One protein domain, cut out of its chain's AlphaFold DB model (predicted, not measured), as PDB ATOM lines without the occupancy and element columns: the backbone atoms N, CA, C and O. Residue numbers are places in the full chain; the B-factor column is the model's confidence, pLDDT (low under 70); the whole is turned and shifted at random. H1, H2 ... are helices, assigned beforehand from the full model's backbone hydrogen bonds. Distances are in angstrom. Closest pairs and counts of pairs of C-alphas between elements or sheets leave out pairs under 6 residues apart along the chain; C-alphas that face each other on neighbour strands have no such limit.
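Overview. This is residues 120 to 175 of the 176 residues of an uncharacterized protein of Alkalihalobacillus nanhaiisediminis (UniProt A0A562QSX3). Four short helices follow one another round an open ring with few contacts: H2 runs out, H3 runs back, and the ring closes where H1 and H4, the first and last helices, cross and touch. H2 and H3 make the end of the ring away from that contact. The printed part has 56 residues, 42 of them in the helices H1, H2, H3 and H4 in chain order, with no named strand; the class is all helix. It is only just compact, close to loose, with a radius of gyration of the C-alphas of 12.0 A and spans of 31 by 22 by 19 A.

Arrangement. Start from the longest helix, H3, residues 148 to 159, which touches no helix. Look from it to H4, residues 164 to 174: the two are close but not clearly touching, with the closest C-alphas, those of Tyr 159 and Ile 167, 7.7 A apart. Their lines stand at a steep tilt of 65 degrees, opposite ways. H4 touches H1, residues 120 to 127; the closest C-alphas are those of Ala 122 and Leu 170, at 5.8 A. These two run opposite ways at a steep tilt of 39 degrees. H2, residues 132 to 142, is only just apart from H1, at 8.1 A between closest C-alphas, and only just apart from H3, at 8.4 A. H1 and H3 are apart, as are H2 and H4. In H1, H2, H3 and H4 every O i to N i+4 pair is within hydrogen-bond range.

Along the chain. Find C-alpha 148 at (-16.183, -2.676, -9.251); from there H3 runs 16.4 A to C-alpha 159. H4 spans 15.2 A and ends at C-alpha 174, at (-25.376, 17.226, -12.227). H1 begins at C-alpha 120, at (-34.002, 16.515, -10.457), and spans 10.5 A; H2 spans 15.1 A.

Size, cuts and confidence. The C-alphas farthest apart, those of Asn 144 and Glu 165, are 32.9 A from each other. The printed part has no cut, and the links H1 to H2, H2 to H3 and H3 to H4 are tight. The mean pLDDT of the printed part is 93.3, and no printed residue is under 70.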
ATOM      1  N   GLU A 120     -32.940  17.510 -10.570       96.94
ATOM      2  CA  GLU A 120     -34.002  16.515 -10.457       96.94
ATOM      3  C   GLU A 120     -34.595  16.180 -11.829       96.94
ATOM      4  O   GLU A 120     -34.818  15.008 -12.125       96.94
ATOM      5  N   GLU A 121     -34.779  17.186 -12.685       96.62
ATOM      6  CA  GLU A 121     -35.217  17.001 -14.072       96.62
ATOM      7  C   GLU A 121     -34.202  16.181 -14.880       96.62
ATOM      8  O   GLU A 121     -34.587  15.236 -15.566       96.62
ATOM      9  N   ALA A 122     -32.905  16.471 -14.741       96.31
ATOM     10  CA  ALA A 122     -31.843  15.697 -15.385       96.31
ATOM     11  C   ALA A 122     -31.850  14.224 -14.940       96.31
ATOM     12  O   ALA A 122     -31.729  13.315 -15.762       96.31
ATOM     13  N   ILE A 123     -32.047  13.967 -13.642       94.50
ATOM     14  CA  ILE A 123     -32.159  12.601 -13.112       94.50
ATOM     15  C   ILE A 123     -33.390  11.900 -13.693       94.50
ATOM     16  O   ILE A 123     -33.282  10.755 -14.128       94.50
ATOM     17  N   GLN A 124     -34.545  12.567 -13.731       95.94
ATOM     18  CA  GLN A 124     -35.765  11.997 -14.309       95.94
ATOM     19  C   GLN A 124     -35.597  11.687 -15.797       95.94
ATOM     20  O   GLN A 124     -35.973  10.601 -16.235       95.94
ATOM     21  N   PHE A 125     -34.971  12.587 -16.557       95.88
ATOM     22  CA  PHE A 125     -34.636  12.347 -17.957       95.88
ATOM     23  C   PHE A 125     -33.700  11.144 -18.111       95.88
ATOM     24  O   PHE A 125     -33.965  10.260 -18.925       95.88
ATOM     25  N   GLY A 126     -32.646  11.057 -17.297       93.94
ATOM     26  CA  GLY A 126     -31.736   9.915 -17.303       93.94
ATOM     27  C   GLY A 126     -32.453   8.595 -17.005       93.94
ATOM     28  O   GLY A 126     -32.260   7.613 -17.717       93.94
ATOM     29  N   LEU A 127     -33.336   8.580 -16.005       93.31
ATOM     30  CA  LEU A 127     -34.140   7.406 -15.653       93.31
ATOM     31  C   LEU A 127     -35.177   7.054 -16.726       93.31
ATOM     32  O   LEU A 127     -35.453   5.875 -16.912       93.31
ATOM     33  N   SER A 128     -35.687   8.032 -17.483       95.00
ATOM     34  CA  SER A 128     -36.650   7.794 -18.572       95.00
ATOM     35  C   SER A 128     -36.101   6.929 -19.716       95.00
ATOM     36  O   SER A 128     -36.869   6.419 -20.530       95.00
ATOM     37  N   ARG A 129     -34.773   6.738 -19.781       94.00
ATOM     38  CA  ARG A 129     -34.104   5.854 -20.750       94.00
ATOM     39  C   ARG A 129     -34.087   4.383 -20.346       94.00
ATOM     40  O   ARG A 129     -33.699   3.548 -21.166       94.00
ATOM     41  N   PHE A 130     -34.481   4.074 -19.115       93.88
ATOM     42  CA  PHE A 130     -34.522   2.720 -18.580       93.88
ATOM     43  C   PHE A 130     -35.967   2.286 -18.372       93.88
ATOM     44  O   PHE A 130     -36.824   3.093 -18.005       93.88
ATOM     45  N   THR A 131     -36.239   1.000 -18.579       94.88
ATOM     46  CA  THR A 131     -37.549   0.446 -18.219       94.88
ATOM     47  C   THR A 131     -37.649   0.233 -16.707       94.88
ATOM     48  O   THR A 131     -36.642   0.164 -15.994       94.88
ATOM     49  N   GLU A 132     -38.874   0.098 -16.197       94.00
ATOM     50  CA  GLU A 132     -39.103  -0.177 -14.775       94.00
ATOM     51  C   GLU A 132     -38.442  -1.494 -14.336       94.00
ATOM     52  O   GLU A 132     -37.886  -1.578 -13.237       94.00
ATOM     53  N   GLU A 133     -38.432  -2.509 -15.204       94.62
ATOM     54  CA  GLU A 133     -37.784  -3.797 -14.949       94.62
ATOM     55  C   GLU A 133     -36.264  -3.662 -14.838       94.62
ATOM     56  O   GLU A 133     -35.656  -4.281 -13.960       94.62
ATOM     57  N   GLU A 134     -35.646  -2.843 -15.693       90.69
ATOM     58  CA  GLU A 134     -34.208  -2.580 -15.644       90.69
ATOM     59  C   GLU A 134     -33.833  -1.859 -14.351       90.69
ATOM     60  O   GLU A 134     -32.907  -2.279 -13.655       90.69
ATOM     61  N   ILE A 135     -34.587  -0.821 -13.978       91.00
ATOM     62  CA  ILE A 135     -34.379  -0.090 -12.723       91.00
ATOM     63  C   ILE A 135     -34.528  -1.040 -11.526       91.00
ATOM     64  O   ILE A 135     -33.668  -1.067 -10.640       91.00
ATOM     65  N   ALA A 136     -35.571  -1.873 -11.515       93.69
ATOM     66  CA  ALA A 136     -35.791  -2.857 -10.460       93.69
ATOM     67  C   ALA A 136     -34.657  -3.891 -10.387       93.69
ATOM     68  O   ALA A 136     -34.228  -4.264  -9.290       93.69
ATOM     69  N   MET A 137     -34.142  -4.340 -11.533       91.88
ATOM     70  CA  MET A 137     -32.980  -5.224 -11.598       91.88
ATOM     71  C   MET A 137     -31.747  -4.542 -10.998       91.88
ATOM     72  O   MET A 137     -31.126  -5.115 -10.103       91.88
ATOM     73  N   TYR A 138     -31.423  -3.314 -11.416       89.56
ATOM     74  CA  TYR A 138     -30.286  -2.574 -10.863       89.56
ATOM     75  C   TYR A 138     -30.421  -2.363  -9.357       89.56
ATOM     76  O   TYR A 138     -29.443  -2.542  -8.636       89.56
ATOM     77  N   HIS A 139     -31.624  -2.074  -8.855       91.12
ATOM     78  CA  HIS A 139     -31.879  -1.966  -7.416       91.12
ATOM     79  C   HIS A 139     -31.600  -3.279  -6.675       91.12
ATOM     80  O   HIS A 139     -30.977  -3.260  -5.613       91.12
ATOM     81  N   ARG A 140     -32.019  -4.425  -7.227       92.69
ATOM     82  CA  ARG A 140     -31.754  -5.744  -6.623       92.69
ATOM     83  C   ARG A 140     -30.265  -6.066  -6.585       92.69
ATOM     84  O   ARG A 140     -29.785  -6.556  -5.568       92.69
ATOM     85  N   VAL A 141     -29.540  -5.779  -7.668       90.00
ATOM     86  CA  VAL A 141     -28.091  -6.023  -7.725       90.00
ATOM     87  C   VAL A 141     -27.349  -5.051  -6.800       90.00
ATOM     88  O   VAL A 141     -26.454  -5.460  -6.067       90.00
ATOM     89  N   ALA A 142     -27.766  -3.785  -6.750       92.69
ATOM     90  CA  ALA A 142     -27.160  -2.773  -5.890       92.69
ATOM     91  C   ALA A 142     -27.453  -2.970  -4.393       92.69
ATOM     92  O   ALA A 142     -26.679  -2.481  -3.571       92.69
ATOM     93  N   ALA A 143     -28.514  -3.696  -4.019       93.69
ATOM     94  CA  ALA A 143     -28.878  -3.935  -2.619       93.69
ATOM     95  C   ALA A 143     -27.770  -4.634  -1.812       93.69
ATOM     96  O   ALA A 143     -27.624  -4.372  -0.620       93.69
ATOM     97  N   ASN A 144     -26.966  -5.481  -2.464       93.06
ATOM     98  CA  ASN A 144     -25.822  -6.161  -1.847       93.06
ATOM     99  C   ASN A 144     -24.483  -5.447  -2.114       93.06
ATOM    100  O   ASN A 144     -23.426  -5.961  -1.753       93.06
ATOM    101  N   GLY A 145     -24.526  -4.265  -2.736       92.06
ATOM    102  CA  GLY A 145     -23.361  -3.589  -3.293       92.06
ATOM    103  C   GLY A 145     -22.973  -4.147  -4.665       92.06
ATOM    104  O   GLY A 145     -22.991  -5.352  -4.899       92.06
ATOM    105  N   LEU A 146     -22.609  -3.251  -5.582       92.12
ATOM    106  CA  LEU A 146     -22.051  -3.620  -6.883       92.12
ATOM    107  C   LEU A 146     -20.548  -3.860  -6.737       92.12
ATOM    108  O   LEU A 146     -19.845  -3.013  -6.174       92.12
ATOM    109  N   THR A 147     -20.040  -4.963  -7.291       94.62
ATOM    110  CA  THR A 147     -18.588  -5.118  -7.455       94.62
ATOM    111  C   THR A 147     -18.055  -4.030  -8.403       94.62
ATOM    112  O   THR A 147     -18.815  -3.497  -9.221       94.62
ATOM    113  N   PRO A 148     -16.761  -3.664  -8.335       94.56
ATOM    114  CA  PRO A 148     -16.183  -2.676  -9.251       94.56
ATOM    115  C   PRO A 148     -16.412  -3.021 -10.729       94.56
ATOM    116  O   PRO A 148     -16.749  -2.144 -11.521       94.56
ATOM    117  N   GLU A 149     -16.311  -4.305 -11.074       94.31
ATOM    118  CA  GLU A 149     -16.574  -4.828 -12.419       94.31
ATOM    119  C   GLU A 149     -18.038  -4.618 -12.817       94.31
ATOM    120  O   GLU A 149     -18.316  -4.040 -13.865       94.31
ATOM    121  N   GLN A 150     -18.983  -4.989 -11.946       90.94
ATOM    122  CA  GLN A 150     -20.414  -4.786 -12.196       90.94
ATOM    123  C   GLN A 150     -20.763  -3.307 -12.351       90.94
ATOM    124  O   GLN A 150     -21.575  -2.948 -13.202       90.94
ATOM    125  N   LYS A 151     -20.139  -2.435 -11.553       91.50
ATOM    126  CA  LYS A 151     -20.314  -0.986 -11.667       91.50
ATOM    127  C   LYS A 151     -19.805  -0.478 -13.014       91.50
ATOM    128  O   LYS A 151     -20.509   0.294 -13.657       91.50
ATOM    129  N   ALA A 152     -18.621  -0.908 -13.450       93.88
ATOM    130  CA  ALA A 152     -18.069  -0.525 -14.747       93.88
ATOM    131  C   ALA A 152     -18.974  -0.986 -15.901       93.88
ATOM    132  O   ALA A 152     -19.290  -0.194 -16.787       93.88
ATOM    133  N   THR A 153     -19.470  -2.224 -15.846       92.38
ATOM    134  CA  THR A 153     -20.417  -2.750 -16.837       92.38
ATOM    135  C   THR A 153     -21.739  -1.978 -16.833       92.38
ATOM    136  O   THR A 153     -22.220  -1.597 -17.896       92.38
ATOM    137  N   ALA A 154     -22.314  -1.691 -15.661       89.88
ATOM    138  CA  ALA A 154     -23.552  -0.915 -15.555       89.88
ATOM    139  C   ALA A 154     -23.383   0.506 -16.112       89.88
ATOM    140  O   ALA A 154     -24.254   0.995 -16.829       89.88
ATOM    141  N   ILE A 155     -22.240   1.143 -15.841       90.44
ATOM    142  CA  ILE A 155     -21.874   2.435 -16.429       90.44
ATOM    143  C   ILE A 155     -21.806   2.306 -17.953       90.44
ATOM    144  O   ILE A 155     -22.480   3.053 -18.650       90.44
ATOM    145  N   GLN A 156     -21.074   1.333 -18.493       93.44
ATOM    146  CA  GLN A 156     -20.950   1.158 -19.942       93.44
ATOM    147  C   GLN A 156     -22.309   0.950 -20.637       93.44
ATOM    148  O   GLN A 156     -22.560   1.534 -21.691       93.44
ATOM    149  N   ILE A 157     -23.199   0.159 -20.028       90.19
ATOM    150  CA  ILE A 157     -24.566  -0.074 -20.522       90.19
ATOM    151  C   ILE A 157     -25.425   1.192 -20.424       90.19
ATOM    152  O   ILE A 157     -26.270   1.425 -21.286       90.19
ATOM    153  N   ALA A 158     -25.246   2.002 -19.381       89.81
ATOM    154  CA  ALA A 158     -25.935   3.278 -19.271       89.81
ATOM    155  C   ALA A 158     -25.467   4.232 -20.376       89.81
ATOM    156  O   ALA A 158     -26.291   4.714 -21.141       89.81
ATOM    157  N   TYR A 159     -24.153   4.434 -20.524       92.25
ATOM    158  CA  TYR A 159     -23.572   5.355 -21.506       92.25
ATOM    159  C   TYR A 159     -23.915   4.987 -22.958       92.25
ATOM    160  O   TYR A 159     -24.083   5.883 -23.777       92.25
ATOM    161  N   SER A 160     -24.090   3.703 -23.290       94.88
ATOM    162  CA  SER A 160     -24.477   3.291 -24.649       94.88
ATOM    163  C   SER A 160     -25.902   3.696 -25.050       94.88
ATOM    164  O   SER A 160     -26.240   3.638 -26.233       94.88
ATOM    165  N   ARG A 161     -26.739   4.112 -24.088       93.12
ATOM    166  CA  ARG A 161     -28.116   4.580 -24.323       93.12
ATOM    167  C   ARG A 161     -28.243   6.083 -24.527       93.12
ATOM    168  O   ARG A 161     -29.330   6.550 -24.879       93.12
ATOM    169  N   PHE A 162     -27.172   6.826 -24.278       95.31
ATOM    170  CA  PHE A 162     -27.162   8.273 -24.404       95.31
ATOM    171  C   PHE A 162     -26.278   8.696 -25.567       95.31
ATOM    172  O   PHE A 162     -25.248   8.085 -25.858       95.31
ATOM    173  N   THR A 163     -26.676   9.771 -26.232       95.00
ATOM    174  CA  THR A 163     -25.794  10.461 -27.170       95.00
ATOM    175  C   THR A 163     -24.754  11.285 -26.406       95.00
ATOM    176  O   THR A 163     -24.920  11.595 -25.225       95.00
ATOM    177  N   ALA A 164     -23.673  11.681 -27.081       93.81
ATOM    178  CA  ALA A 164     -22.656  12.544 -26.477       93.81
ATOM    179  C   ALA A 164     -23.236  13.894 -26.006       93.81
ATOM    180  O   ALA A 164     -22.844  14.402 -24.960       93.81
ATOM    181  N   GLU A 165     -24.197  14.449 -26.749       94.00
ATOM    182  CA  GLU A 165     -24.888  15.695 -26.395       94.00
ATOM    183  C   GLU A 165     -25.745  15.527 -25.134       94.00
ATOM    184  O   GLU A 165     -25.739  16.387 -24.255       94.00
ATOM    185  N   GLU A 166     -26.437  14.393 -25.009       94.12
ATOM    186  CA  GLU A 166     -27.244  14.068 -23.830       94.12
ATOM    187  C   GLU A 166     -26.386  13.876 -22.580       94.12
ATOM    188  O   GLU A 166     -26.738  14.369 -21.508       94.12
ATOM    189  N   ILE A 167     -25.246  13.194 -22.718       93.44
ATOM    190  CA  ILE A 167     -24.281  13.017 -21.626       93.44
ATOM    191  C   ILE A 167     -23.760  14.378 -21.169       93.44
ATOM    192  O   ILE A 167     -23.810  14.668 -19.977       93.44
ATOM    193  N   ALA A 168     -23.335  15.234 -22.102       94.06
ATOM    194  CA  ALA A 168     -22.832  16.564 -21.775       94.06
ATOM    195  C   ALA A 168     -23.888  17.415 -21.043       94.06
ATOM    196  O   ALA A 168     -23.575  18.097 -20.067       94.06
ATOM    197  N   ALA A 169     -25.152  17.339 -21.471       94.44
ATOM    198  CA  ALA A 169     -26.262  18.017 -20.807       94.44
ATOM    199  C   ALA A 169     -26.503  17.498 -19.379       94.44
ATOM    200  O   ALA A 169     -26.720  18.283 -18.451       94.44
ATOM    201  N   LEU A 170     -26.456  16.175 -19.191       94.06
ATOM    202  CA  LEU A 170     -26.614  15.539 -17.883       94.06
ATOM    203  C   LEU A 170     -25.458  15.899 -16.946       94.06
ATOM    204  O   LEU A 170     -25.697  16.259 -15.796       94.06
ATOM    205  N   GLU A 171     -24.215  15.845 -17.421       94.12
ATOM    206  CA  GLU A 171     -23.026  16.200 -16.638       94.12
ATOM    207  C   GLU A 171     -23.077  17.663 -16.182       94.12
ATOM    208  O   GLU A 171     -22.930  17.938 -14.985       94.12
ATOM    209  N   ALA A 172     -23.431  18.576 -17.093       94.44
ATOM    210  CA  ALA A 172     -23.620  19.989 -16.779       94.44
ATOM    211  C   ALA A 172     -24.699  20.211 -15.701       94.44
ATOM    212  O   ALA A 172     -24.488  20.981 -14.762       94.44
ATOM    213  N   ALA A 173     -25.834  19.510 -15.784       95.31
ATOM    214  CA  ALA A 173     -26.922  19.635 -14.809       95.31
ATOM    215  C   ALA A 173     -26.620  18.966 -13.454       95.31
ATOM    216  O   ALA A 173     -27.110  19.398 -12.405       95.31
ATOM    217  N   LEU A 174     -25.804  17.909 -13.448       93.62
ATOM    218  CA  LEU A 174     -25.376  17.226 -12.227       93.62
ATOM    219  C   LEU A 174     -24.207  17.946 -11.533       93.62
ATOM    220  O   LEU A 174     -23.979  17.695 -10.346       93.62
ATOM    221  N   GLY A 175     -23.521  18.865 -12.217       91.12
ATOM    222  CA  GLY A 175     -22.365  19.598 -11.694       91.12
ATOM    223  C   GLY A 175     -21.121  18.718 -11.592       91.12
ATOM    224  O   GLY A 175     -20.440  18.751 -10.564       91.12
TER     225      GLY A 175